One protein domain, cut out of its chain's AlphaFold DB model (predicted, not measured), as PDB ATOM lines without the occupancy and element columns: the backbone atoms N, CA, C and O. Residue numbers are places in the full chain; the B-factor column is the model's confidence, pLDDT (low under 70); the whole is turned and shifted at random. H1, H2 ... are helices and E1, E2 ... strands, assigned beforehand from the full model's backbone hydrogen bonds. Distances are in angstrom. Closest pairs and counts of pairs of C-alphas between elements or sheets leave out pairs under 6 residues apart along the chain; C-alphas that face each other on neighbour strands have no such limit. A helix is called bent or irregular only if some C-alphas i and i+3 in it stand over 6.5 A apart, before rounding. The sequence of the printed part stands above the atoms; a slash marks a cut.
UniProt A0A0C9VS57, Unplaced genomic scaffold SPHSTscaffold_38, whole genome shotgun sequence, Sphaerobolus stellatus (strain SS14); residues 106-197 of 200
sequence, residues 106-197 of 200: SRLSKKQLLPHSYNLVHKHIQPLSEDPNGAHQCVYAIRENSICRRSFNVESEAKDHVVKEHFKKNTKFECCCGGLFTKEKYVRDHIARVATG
ATOM      1  N   SER A 106      41.800  12.639 178.104       43.38
ATOM      2  CA  SER A 106      41.806  13.789 178.991       43.38
ATOM      3  C   SER A 106      42.060  13.248 180.386       43.38
ATOM      4  O   SER A 106      41.211  12.581 180.977       43.38
ATOM      5  N   ARG A 107      43.238  13.536 180.947       41.12
ATOM      6  CA  ARG A 107      43.316  13.611 182.406       41.12
ATOM      7  C   ARG A 107      42.294  14.672 182.777       41.12
ATOM      8  O   ARG A 107      42.445  15.798 182.307       41.12
ATOM      9  N   LEU A 108      41.285  14.329 183.579       39.44
ATOM     10  CA  LEU A 108      40.450  15.340 184.218       39.44
ATOM     11  C   LEU A 108      41.415  16.207 185.027       39.44
ATOM     12  O   LEU A 108      41.866  15.842 186.115       39.44
ATOM     13  N   SER A 109      41.879  17.295 184.413       41.03
ATOM     14  CA  SER A 109      42.766  18.241 185.066       41.03
ATOM     15  C   SER A 109      41.990  18.807 186.248       41.03
ATOM     16  O   SER A 109      40.762  18.737 186.279       41.03
ATOM     17  N   LYS A 110      42.665  19.411 187.226       43.91
ATOM     18  CA  LYS A 110      41.982  20.097 188.339       43.91
ATOM     19  C   LYS A 110      40.842  21.041 187.882       43.91
ATOM     20  O   LYS A 110      39.978  21.343 188.690       43.91
ATOM     21  N   LYS A 111      40.824  21.470 186.608       39.78
ATOM     22  CA  LYS A 111      39.797  22.311 185.969       39.78
ATOM     23  C   LYS A 111      38.609  21.557 185.334       39.78
ATOM     24  O   LYS A 111      37.703  22.205 184.831       39.78
ATOM     25  N   GLN A 112      38.610  20.223 185.325       41.12
ATOM     26  CA  GLN A 112      37.558  19.358 184.756       41.12
ATOM     27  C   GLN A 112      36.933  18.415 185.793       41.12
ATOM     28  O   GLN A 112      36.223  17.477 185.442       41.12
ATOM     29  N   LEU A 113      37.135  18.665 187.087       42.09
ATOM     30  CA  LEU A 113      36.109  18.258 188.041       42.09
ATOM     31  C   LEU A 113      34.827  18.945 187.569       42.09
ATOM     32  O   LEU A 113      34.831  20.170 187.440       42.09
ATOM     33  N   LEU A 114      33.794  18.169 187.210       39.91
ATOM     34  CA  LEU A 114      32.503  18.687 186.747       39.91
ATOM     35  C   LEU A 114      32.172  19.963 187.536       39.91
ATOM     36  O   LEU A 114      32.269  19.911 188.770       39.91
ATOM     37  N   PRO A 115      31.762  21.071 186.893       41.16
ATOM     38  CA  PRO A 115      31.362  22.309 187.572       41.16
ATOM     39  C   PRO A 115      30.257  22.127 188.632       41.16
ATOM     40  O   PRO A 115      29.829  23.085 189.260       41.16
ATOM     41  N   HIS A 116      29.761  20.902 188.837       36.56
ATOM     42  CA  HIS A 116      28.768  20.509 189.835       36.56
ATOM     43  C   HIS A 116      29.309  19.567 190.928       36.56
ATOM     44  O   HIS A 116      28.557  19.118 191.788       36.56
ATOM     45  N   SER A 117      30.612  19.276 190.943       48.09
ATOM     46  CA  SER A 117      31.250  18.454 191.983       48.09
ATOM     47  C   SER A 117      31.582  19.236 193.256       48.09
ATOM     48  O   SER A 117      31.657  18.634 194.322       48.09
ATOM     49  N   TYR A 118      31.690  20.568 193.191       50.22
ATOM     50  CA  TYR A 118      31.828  21.405 194.388       50.22
ATOM     51  C   TYR A 118      30.638  21.217 195.332       50.22
ATOM     52  O   TYR A 118      30.837  20.977 196.520       50.22
ATOM     53  N   ASN A 119      29.414  21.173 194.797       57.62
ATOM     54  CA  ASN A 119      28.210  20.880 195.582       57.62
ATOM     55  C   ASN A 119      28.252  19.488 196.237       57.62
ATOM     56  O   ASN A 119      27.640  19.290 197.282       57.62
ATOM     57  N   LEU A 120      28.970  18.523 195.651       65.25
ATOM     58  CA  LEU A 120      29.181  17.209 196.266       65.25
ATOM     59  C   LEU A 120      30.222  17.278 197.387       65.25
ATOM     60  O   LEU A 120      30.018  16.671 198.429       65.25
ATOM     61  N   VAL A 121      31.299  18.047 197.208       75.31
ATOM     62  CA  VAL A 121      32.321  18.265 198.243       75.31
ATOM     63  C   VAL A 121      31.719  18.940 199.475       75.31
ATOM     64  O   VAL A 121      31.969  18.487 200.589       75.31
ATOM     65  N   HIS A 122      30.882  19.961 199.280       79.75
ATOM     66  CA  HIS A 122      30.226  20.681 200.373       79.75
ATOM     67  C   HIS A 122      29.370  19.771 201.267       79.75
ATOM     68  O   HIS A 122      29.359  19.955 202.477       79.75
ATOM     69  N   LYS A 123      28.725  18.731 200.718       86.62
ATOM     70  CA  LYS A 123      27.951  17.754 201.516       86.62
ATOM     71  C   LYS A 123      28.809  16.922 202.473       86.62
ATOM     72  O   LYS A 123      28.272  16.272 203.363       86.62
ATOM     73  N   HIS A 124      30.121  16.903 202.265       87.62
ATOM     74  CA  HIS A 124      31.075  16.161 203.081       87.62
ATOM     75  C   HIS A 124      31.889  17.068 204.005       87.62
ATOM     76  O   HIS A 124      32.893  16.619 204.557       87.62
ATOM     77  N   ILE A 125      31.479  18.328 204.160       91.25
ATOM     78  CA  ILE A 125      32.100  19.286 205.064       91.25
ATOM     79  C   ILE A 125      31.029  19.783 206.026       91.25
ATOM     80  O   ILE A 125      29.984  20.274 205.611       91.25
ATOM     81  N   GLN A 126      31.308  19.657 207.315       93.69
ATOM     82  CA  GLN A 126      30.460  20.130 208.391       93.69
ATOM     83  C   GLN A 126      31.124  21.343 209.060       93.69
ATOM     84  O   GLN A 126      32.249  21.211 209.550       93.69
ATOM     85  N   PRO A 127      30.470  22.514 209.100       92.31
ATOM     86  CA  PRO A 127      30.921  23.630 209.925       92.31
ATOM     87  C   PRO A 127      30.894  23.233 211.405       92.31
ATOM     88  O   PRO A 127      29.947  22.590 211.860       92.31
ATOM     89  N   LEU A 128      31.926  23.610 212.157       91.00
ATOM     90  CA  LEU A 128      31.983  23.411 213.612       91.00
ATOM     91  C   LEU A 128      31.512  24.646 214.392       91.00
ATOM     92  O   LEU A 128      31.371  24.588 215.611       91.00
ATOM     93  N   SER A 129      31.271  25.752 213.695       87.62
ATOM     94  CA  SER A 129      30.793  27.015 214.250       87.62
ATOM     95  C   SER A 129      29.850  27.709 213.274       87.62
ATOM     96  O   SER A 129      29.865  27.422 212.079       87.62
ATOM     97  N   GLU A 130      29.085  28.672 213.783       85.00
ATOM     98  CA  GLU A 130      28.238  29.552 212.967       85.00
ATOM     99  C   GLU A 130      29.043  30.614 212.199       85.00
ATOM    100  O   GLU A 130      28.544  31.178 211.228       85.00
ATOM    101  N   ASP A 131      30.294  30.869 212.602       83.44
ATOM    102  CA  ASP A 131      31.206  31.735 211.851       83.44
ATOM    103  C   ASP A 131      31.518  31.101 210.481       83.44
ATOM    104  O   ASP A 131      32.079  29.998 210.447       83.44
ATOM    105  N   PRO A 132      31.219  31.778 209.352       76.31
ATOM    106  CA  PRO A 132      31.547  31.280 208.015       76.31
ATOM    107  C   PRO A 132      33.054  31.085 207.790       76.31
ATOM    108  O   PRO A 132      33.447  30.304 206.925       76.31
ATOM    109  N   ASN A 133      33.901  31.767 208.566       78.88
ATOM    110  CA  ASN A 133      35.356  31.614 208.537       78.88
ATOM    111  C   ASN A 133      35.882  30.676 209.628       78.88
ATOM    112  O   ASN A 133      37.095  30.524 209.767       78.88
ATOM    113  N   GLY A 134      34.993  30.074 210.414       83.94
ATOM    114  CA  GLY A 134      35.371  29.189 211.499       83.94
ATOM    115  C   GLY A 134      35.820  27.810 211.025       83.94
ATOM    116  O   GLY A 134      35.937  27.514 209.833       83.94
ATOM    117  N   ALA A 135      36.091  26.933 211.988       92.19
ATOM    118  CA  ALA A 135      36.625  25.613 211.700       92.19
ATOM    119  C   ALA A 135      35.599  24.717 210.985       92.19
ATOM    120  O   ALA A 135      34.397  24.751 211.247       92.19
ATOM    121  N   HIS A 136      36.103  23.858 210.107       94.25
ATOM    122  CA  HIS A 136      35.325  22.926 209.303       94.25
ATOM    123  C   HIS A 136      35.846  21.502 209.492       94.25
ATOM    124  O   HIS A 136      37.050  21.276 209.587       94.25
ATOM    125  N   GLN A 137      34.954  20.519 209.501       95.00
ATOM    126  CA  GLN A 137      35.288  19.106 209.627       95.00
ATOM    127  C   GLN A 137      34.880  18.339 208.372       95.00
ATOM    128  O   GLN A 137      33.759  18.452 207.886       95.00
ATOM    129  N   CYS A 138      35.786  17.524 207.842       93.88
ATOM    130  CA  CYS A 138      35.447  16.543 206.818       93.88
ATOM    131  C   CYS A 138      34.618  15.421 207.450       93.88
ATOM    132  O   CYS A 138      35.024  14.917 208.489       93.88
ATOM    133  N   VAL A 139      33.519  15.017 206.806       94.00
ATOM    134  CA  VAL A 139      32.619  13.916 207.211       94.00
ATOM    135  C   VAL A 139      32.404  12.904 206.074       94.00
ATOM    136  O   VAL A 139      31.353  12.280 205.939       94.00
ATOM    137  N   TYR A 140      33.408  12.741 205.207       90.12
ATOM    138  CA  TYR A 140      33.353  11.808 204.079       90.12
ATOM    139  C   TYR A 140      33.302  10.344 204.551       90.12
ATOM    140  O   TYR A 140      34.149   9.923 205.343       90.12
ATOM    141  N   ALA A 141      32.360   9.552 204.031       87.56
ATOM    142  CA  ALA A 141      32.276   8.113 204.294       87.56
ATOM    143  C   ALA A 141      33.350   7.358 203.489       87.56
ATOM    144  O   ALA A 141      33.315   7.323 202.261       87.56
ATOM    145  N   ILE A 142      34.331   6.776 204.177       80.88
ATOM    146  CA  ILE A 142      35.476   6.084 203.568       80.88
ATOM    147  C   ILE A 142      35.112   4.628 203.230       80.88
ATOM    148  O   ILE A 142      35.523   4.115 202.189       80.88
ATOM    149  N   ARG A 143      34.359   3.956 204.110       77.44
ATOM    150  CA  ARG A 143      33.771   2.608 203.951       77.44
ATOM    151  C   ARG A 143      32.420   2.583 204.673       77.44
ATOM    152  O   ARG A 143      32.136   3.526 205.406       77.44
ATOM    153  N   GLU A 144      31.631   1.515 204.518       71.31
ATOM    154  CA  GLU A 144      30.274   1.388 205.100       71.31
ATOM    155  C   GLU A 144      30.181   1.811 206.577       71.31
ATOM    156  O   GLU A 144      29.174   2.392 206.966       71.31
ATOM    157  N   ASN A 145      31.258   1.651 207.361       76.62
ATOM    158  CA  ASN A 145      31.282   1.987 208.788       76.62
ATOM    159  C   ASN A 145      32.389   2.975 209.205       76.62
ATOM    160  O   ASN A 145      32.681   3.092 210.394       76.62
ATOM    161  N   SER A 146      33.056   3.663 208.271       83.25
ATOM    162  CA  SER A 146      34.118   4.615 208.627       83.25
ATOM    163  C   SER A 146      33.915   5.980 207.991       83.25
ATOM    164  O   SER A 146      33.664   6.106 206.794       83.25
ATOM    165  N   ILE A 147      34.052   7.018 208.813       89.94
ATOM    166  CA  ILE A 147      33.858   8.416 208.430       89.94
ATOM    167  C   ILE A 147      35.152   9.170 208.734       89.94
ATOM    168  O   ILE A 147      35.737   9.018 209.807       89.94
ATOM    169  N   CYS A 148      35.620   9.972 207.781       92.38
ATOM    170  CA  CYS A 148      36.685  10.930 208.040       92.38
ATOM    171  C   CYS A 148      36.195  11.949 209.077       92.38
ATOM    172  O   CYS A 148      35.037  12.328 209.027       92.38
ATOM    173  N   ARG A 149      37.046  12.380 210.014       94.00
ATOM    174  CA  ARG A 149      36.717  13.420 211.011       94.00
ATOM    175  C   ARG A 149      37.804  14.485 211.130       94.00
ATOM    176  O   ARG A 149      37.962  15.119 212.171       94.00
ATOM    177  N   ARG A 150      38.613  14.653 210.081       94.94
ATOM    178  CA  ARG A 150      39.708  15.625 210.095       94.94
ATOM    179  C   ARG A 150      39.135  17.041 210.073       94.94
ATOM    180  O   ARG A 150      38.295  17.344 209.227       94.94
ATOM    181  N   SER A 151      39.615  17.869 210.991       94.25
ATOM    182  CA  SER A 151      39.224  19.271 211.126       94.25
ATOM    183  C   SER A 151      40.246  20.196 210.474       94.25
ATOM    184  O   SER A 151      41.429  19.864 210.381       94.25
ATOM    185  N   PHE A 152      39.768  21.349 210.027       93.56
ATOM    186  CA  PHE A 152      40.508  22.383 209.318       93.56
ATOM    187  C   PHE A 152      40.064  23.745 209.835       93.56
ATOM    188  O   PHE A 152      38.907  23.905 210.222       93.56
ATOM    189  N   ASN A 153      40.958  24.728 209.817       89.81
ATOM    190  CA  ASN A 153      40.626  26.072 210.293       89.81
ATOM    191  C   ASN A 153      39.834  26.865 209.254       89.81
ATOM    192  O   ASN A 153      39.113  27.780 209.621       89.81
ATOM    193  N   VAL A 154      39.965  26.511 207.971       88.44
ATOM    194  CA  VAL A 154      39.319  27.216 206.861       88.44
ATOM    195  C   VAL A 154      38.615  26.219 205.941       88.44
ATOM    196  O   VAL A 154      39.117  25.128 205.664       88.44
ATOM    197  N   GLU A 155      37.451  26.610 205.417       87.75
ATOM    198  CA  GLU A 155      36.624  25.770 204.543       87.75
ATOM    199  C   GLU A 155      37.369  25.309 203.274       87.75
ATOM    200  O   GLU A 155      37.223  24.171 202.825       87.75
ATOM    201  N   SER A 156      38.195  26.180 202.688       85.75
ATOM    202  CA  SER A 156      38.973  25.872 201.483       85.75
ATOM    203  C   SER A 156      39.949  24.711 201.693       85.75
ATOM    204  O   SER A 156      40.100  23.877 200.801       85.75
ATOM    205  N   GLU A 157      40.551  24.597 202.878       90.69
ATOM    206  CA  GLU A 157      41.445  23.491 203.232       90.69
ATOM    207  C   GLU A 157      40.680  22.173 203.371       90.69
ATOM    208  O   GLU A 157      41.119  21.139 202.859       90.69
ATOM    209  N   ALA A 158      39.497  22.215 203.994       90.19
ATOM    210  CA  ALA A 158      38.610  21.059 204.083       90.19
ATOM    211  C   ALA A 158      38.168  20.581 202.688       90.19
ATOM    212  O   ALA A 158      38.208  19.381 202.401       90.19
ATOM    213  N   LYS A 159      37.825  21.511 201.785       87.94
ATOM    214  CA  LYS A 159      37.509  21.214 200.375       87.94
ATOM    215  C   LYS A 159      38.681  20.546 199.673       87.94
ATOM    216  O   LYS A 159      38.514  19.500 199.044       87.94
ATOM    217  N   ASP A 160      39.870  21.118 199.811       84.81
ATOM    218  CA  ASP A 160      41.086  20.581 199.217       84.81
ATOM    219  C   ASP A 160      41.391  19.168 199.721       84.81
ATOM    220  O   ASP A 160      41.769  18.302 198.928       84.81
ATOM    221  N   HIS A 161      41.185  18.914 201.014       89.94
ATOM    222  CA  HIS A 161      41.317  17.588 201.603       89.94
ATOM    223  C   HIS A 161      40.322  16.594 201.001       89.94
ATOM    224  O   HIS A 161      40.742  15.537 200.529       89.94
ATOM    225  N   VAL A 162      39.028  16.927 200.959       87.00
ATOM    226  CA  VAL A 162      37.997  16.045 200.393       87.00
ATOM    227  C   VAL A 162      38.321  15.702 198.940       87.00
ATOM    228  O   VAL A 162      38.310  14.531 198.551       87.00
ATOM    229  N   VAL A 163      38.699  16.702 198.142       82.62
ATOM    230  CA  VAL A 163      39.050  16.499 196.735       82.62
ATOM    231  C   VAL A 163      40.290  15.612 196.585       82.62
ATOM    232  O   VAL A 163      40.298  14.672 195.784       82.62
ATOM    233  N   LYS A 164      41.359  15.902 197.332       80.88
ATOM    234  CA  LYS A 164      42.652  15.222 197.170       80.88
ATOM    235  C   LYS A 164      42.672  13.819 197.763       80.88
ATOM    236  O   LYS A 164      43.264  12.947 197.143       80.88
ATOM    237  N   GLU A 165      42.053  13.600 198.913       83.12
ATOM    238  CA  GLU A 165      42.178  12.338 199.652       83.12
ATOM    239  C   GLU A 165      41.047  11.361 199.337       83.12
ATOM    240  O   GLU A 165      41.277  10.152 199.230       83.12
ATOM    241  N   HIS A 166      39.834  11.884 199.133       82.88
ATOM    242  CA  HIS A 166      38.631  11.063 198.983       82.88
ATOM    243  C   HIS A 166      38.153  11.000 197.531       82.88
ATOM    244  O   HIS A 166      37.889   9.917 197.011       82.88
ATOM    245  N   PHE A 167      38.136  12.129 196.814       74.12
ATOM    246  CA  PHE A 167      37.722  12.138 195.405       74.12
ATOM    247  C   PHE A 167      38.812  11.680 194.434       74.12
ATOM    248  O   PHE A 167      38.466  11.069 193.427       74.12
ATOM    249  N   LYS A 168      40.116  11.873 194.700       65.75
ATOM    250  CA  LYS A 168      41.165  11.304 193.820       65.75
ATOM    251  C   LYS A 168      41.168   9.776 193.802       65.75
ATOM    252  O   LYS A 168      41.520   9.179 192.790       65.75
ATOM    253  N   LYS A 169      40.740   9.111 194.877       57.41
ATOM    254  CA  LYS A 169      40.535   7.651 194.840       57.41
ATOM    255  C   LYS A 169      39.369   7.255 193.919       57.41
ATOM    256  O   LYS A 169      39.320   6.120 193.461       57.41
ATOM    257  N   ASN A 170      38.507   8.217 193.582       54.22
ATOM    258  CA  ASN A 170      37.390   8.101 192.651       54.22
ATOM    259  C   ASN A 170      37.614   8.834 191.316       54.22
ATOM    260  O   ASN A 170      36.674   8.910 190.523       54.22
ATOM    261  N   THR A 171      38.812   9.377 191.025       58.62
ATOM    262  CA  THR A 171      39.071   9.963 189.698       58.62
ATOM    263  C   THR A 171      39.019   8.857 188.657       58.62
ATOM    264  O   THR A 171      39.948   8.064 188.515       58.62
ATOM    265  N   LYS A 172      37.901   8.809 187.937       69.56
ATOM    266  CA  LYS A 172      37.746   7.974 186.760       69.56
ATOM    267  C   LYS A 172      38.417   8.698 185.592       69.56
ATOM    268  O   LYS A 172      38.108   9.852 185.318       69.56
ATOM    269  N   PHE A 173      39.371   8.050 184.944       69.56
ATOM    270  CA  PHE A 173      39.909   8.470 183.660       69.56
ATOM    271  C   PHE A 173      38.892   8.105 182.586       69.56
ATOM    272  O   PHE A 173      38.430   6.970 182.564       69.56
ATOM    273  N   GLU A 174      38.552   9.040 181.710       71.19
ATOM    274  CA  GLU A 174      37.614   8.799 180.616       71.19
ATOM    275  C   GLU A 174      38.365   8.749 179.280       71.19
ATOM    276  O   GLU A 174      39.162   9.637 178.959       71.19
ATOM    277  N   CYS A 175      38.143   7.690 178.502       79.00
ATOM    278  CA  CYS A 175      38.591   7.603 177.115       79.00
ATOM    279  C   CYS A 175      37.573   8.288 176.192       79.00
ATOM    280  O   CYS A 175      36.386   8.329 176.494       79.00
ATOM    281  N   CYS A 176      38.000   8.765 175.021       75.19
ATOM    282  CA  CYS A 176      37.111   9.380 174.028       75.19
ATOM    283  C   CYS A 176      35.975   8.466 173.520       75.19
ATOM    284  O   CYS A 176      35.028   8.964 172.920       75.19
ATOM    285  N   CYS A 177      36.040   7.153 173.772       73.44
ATOM    286  CA  CYS A 177      34.935   6.215 173.543       73.44
ATOM    287  C   CYS A 177      33.862   6.218 174.652       73.44
ATOM    288  O   CYS A 177      32.902   5.459 174.554       73.44
ATOM    289  N   GLY A 178      34.029   7.016 175.712       70.44
ATOM    290  CA  GLY A 178      33.178   7.021 176.909       70.44
ATOM    291  C   GLY A 178      33.564   5.975 177.965       70.44
ATOM    292  O   GLY A 178      32.882   5.836 178.979       70.44
ATOM    293  N   GLY A 179      34.649   5.217 177.756       73.44
ATOM    294  CA  GLY A 179      35.138   4.233 178.725       73.44
ATOM    295  C   GLY A 179      35.713   4.896 179.980       73.44
ATOM    296  O   GLY A 179      36.586   5.755 179.866       73.44
ATOM    297  N   LEU A 180      35.262   4.477 181.167       74.00
ATOM    298  CA  LEU A 180      35.712   4.998 182.464       74.00
ATOM    299  C   LEU A 180      36.663   4.019 183.168       74.00
ATOM    300  O   LEU A 180      36.350   2.841 183.323       74.00
ATOM    301  N   PHE A 181      37.794   4.513 183.673       73.25
ATOM    302  CA  PHE A 181      38.855   3.707 184.285       73.25
ATOM    303  C   PHE A 181      39.258   4.269 185.641       73.25
ATOM    304  O   PHE A 181      39.427   5.466 185.789       73.25
ATOM    305  N   THR A 182      39.500   3.426 186.639       70.25
ATOM    306  CA  THR A 182      39.916   3.879 187.982       70.25
ATOM    307  C   THR A 182      41.425   4.098 188.119       70.25
ATOM    308  O   THR A 182      41.878   4.668 189.108       70.25
ATOM    309  N   LYS A 183      42.224   3.652 187.139       70.94
ATOM    310  CA  LYS A 183      43.684   3.825 187.121       70.94
ATOM    311  C   LYS A 183      44.167   4.287 185.752       70.94
ATOM    312  O   LYS A 183      43.711   3.789 184.724       70.94
ATOM    313  N   GLU A 184      45.172   5.158 185.755       73.75
ATOM    314  CA  GLU A 184      45.756   5.726 184.536       73.75
ATOM    315  C   GLU A 184      46.356   4.652 183.616       73.75
ATOM    316  O   GLU A 184      46.193   4.693 182.400       73.75
ATOM    317  N   LYS A 185      47.004   3.634 184.200       81.62
ATOM    318  CA  LYS A 185      47.571   2.503 183.449       81.62
ATOM    319  C   LYS A 185      46.523   1.824 182.558       81.62
ATOM    320  O   LYS A 185      46.838   1.472 181.428       81.62
ATOM    321  N   TYR A 186      45.291   1.668 183.046       81.38
ATOM    322  CA  TYR A 186      44.240   0.955 182.315       81.38
ATOM    323  C   TYR A 186      43.651   1.775 181.170       81.38
ATOM    324  O   TYR A 186      43.403   1.212 180.110       81.38
ATOM    325  N   VAL A 187      43.485   3.093 181.329       80.56
ATOM    326  CA  VAL A 187      43.046   3.936 180.203       80.56
ATOM    327  C   VAL A 187      44.111   3.992 179.102       80.56
ATOM    328  O   VAL A 187      43.767   3.963 177.925       80.56
ATOM    329  N   ARG A 188      45.406   4.001 179.459       78.12
ATOM    330  CA  ARG A 188      46.499   3.956 178.473       78.12
ATOM    331  C   ARG A 188      46.535   2.626 177.716       78.12
ATOM    332  O   ARG A 188      46.644   2.639 176.495       78.12
ATOM    333  N   ASP A 189      46.409   1.502 178.423       83.75
ATOM    334  CA  ASP A 189      46.337   0.165 177.809       83.75
ATOM    335  C   ASP A 189      45.108   0.032 176.896       83.75
ATOM    336  O   ASP A 189      45.220  -0.401 175.753       83.75
ATOM    337  N   HIS A 190      43.944   0.508 177.346       83.69
ATOM    338  CA  HIS A 190      42.736   0.552 176.525       83.69
ATOM    339  C   HIS A 190      42.948   1.332 175.220       83.69
ATOM    340  O   HIS A 190      42.621   0.827 174.148       83.69
ATOM    341  N   ILE A 191      43.537   2.530 175.290       80.25
ATOM    342  CA  ILE A 191      43.828   3.345 174.102       80.25
ATOM    343  C   ILE A 191      44.791   2.627 173.155       80.25
ATOM    344  O   ILE A 191      44.582   2.669 171.945       80.25
ATOM    345  N   ALA A 192      45.804   1.940 173.687       80.75
ATOM    346  CA  ALA A 192      46.745   1.173 172.878       80.75
ATOM    347  C   ALA A 192      46.050   0.023 172.131       80.75
ATOM    348  O   ALA A 192      46.197  -0.088 170.915       80.75
ATOM    349  N   ARG A 193      45.226  -0.779 172.821       79.19
ATOM    350  CA  ARG A 193      44.488  -1.902 172.210       79.19
ATOM    351  C   ARG A 193      43.536  -1.435 171.117       79.19
ATOM    352  O   ARG A 193      43.565  -1.950 170.001       79.19
ATOM    353  N   VAL A 194      42.766  -0.397 171.426       77.38
ATOM    354  CA  VAL A 194      41.851   0.255 170.490       77.38
ATOM    355  C   VAL A 194      42.588   0.786 169.259       77.38
ATOM    356  O   VAL A 194      42.128   0.585 168.138       77.38
ATOM    357  N   ALA A 195      43.742   1.435 169.440       72.62
ATOM    358  CA  ALA A 195      44.539   1.956 168.330       72.62
ATOM    359  C   ALA A 195      45.096   0.841 167.426       72.62
ATOM    360  O   ALA A 195      45.267   1.060 166.229       72.62
ATOM    361  N   THR A 196      45.347  -0.348 167.978       77.12
ATOM    362  CA  THR A 196      45.842  -1.520 167.233       77.12
ATOM    363  C   THR A 196      44.750  -2.360 166.564       77.12
ATOM    364  O   THR A 196      45.074  -3.326 165.886       77.12
ATOM    365  N   GLY A 197      43.464  -2.018 166.726       63.78
ATOM    366  CA  GLY A 197      42.351  -2.781 166.140       63.78
ATOM    367  C   GLY A 197      42.067  -4.126 166.821       63.78
ATOM    368  O   GLY A 197      41.157  -4.839 166.408       63.78
TER     369      GLY A 197
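What this domain is: This is residues 106 to 197 of the 200 residues of an uncharacterized protein of Sphaerobolus stellatus (strain SS14) (UniProt A0A0C9VS57). Two small lobes stand one after the other along a loose, elongated chain. In the larger lobe, helix H2 packs with its residues 155 to 162 over the small hairpin of E1 and E2, with the short helix H1 beside it; in the smaller lobe, strand E4 has helix H3 beside it. The printed part has 92 residues, with three named helices and four named strands in the order H1, E1, E2, E3, H2, E4, H3; E1 and E2 form an antiparallel sheet, and the class is mixed, helices and strands, with under half of the residues in named elements. The whole is loose, with a radius of gyration of the C-alphas of 16.7 A, and its spans of 58 by 29 by 16 A only just make a rod.

How they stand to each other: H1, residues 118 to 122, touches H2, residues 155 to 170, which meets it with residues 159 to 163 alone; the closest C-alphas are those of Val 121 and Lys 159, 6.3 A apart. E1, residues 125 to 127, and E2, residues 136 to 138, are a hairpin, antiparallel at 152 degrees, with N 126 and O 137, and N 137 and O 126, each 2.8 A apart and within hydrogen-bond range. The closest C-alphas of E2 and H2 are those of His 136 and Glu 155, 5.7 A apart. E2 runs on into E3, residues 141 to 143, at 22 degrees, and E3 pairs antiparallel with residues 146 to 147. H2 has a kink of 29 degrees near residue 164. E4, residues 173 to 175, comes closest to H3, residues 184 to 195, with the C-alphas of Phe 173 and Val 187, 6.5 A apart. H2 and H3 are apart. In H1 and H3 every O i to N i+4 pair is within hydrogen-bond range; in H2 it is 9 of 12.

Where its parts are: Residues 106 to 117 hold no named element. H1 begins at C-alpha 118, at (31.828, 21.405, 194.388). The strands E1, E2 and E3 follow, each of three residues. H2 begins at C-alpha 155, at (36.624, 25.770, 204.543), and is 21.3 A from first to last C-alpha. It is neither bent nor irregular, but only just: C-alphas 164 and 167 are 6.1 A apart. After E4, H3 measures 16.7 A and ends at C-alpha 195, at (44.539, 1.956, 168.330).

The domain as a whole: The C-alphas farthest apart are those of Glu 130 and Gly 197, 58.6 A. The printed part has no cut. The link from E3 to H2, with 11 residues, is long. The mean pLDDT of the printed part is 75.5, and it is under 70 at residues 106 to 120, residues 168 to 173 and residue 197.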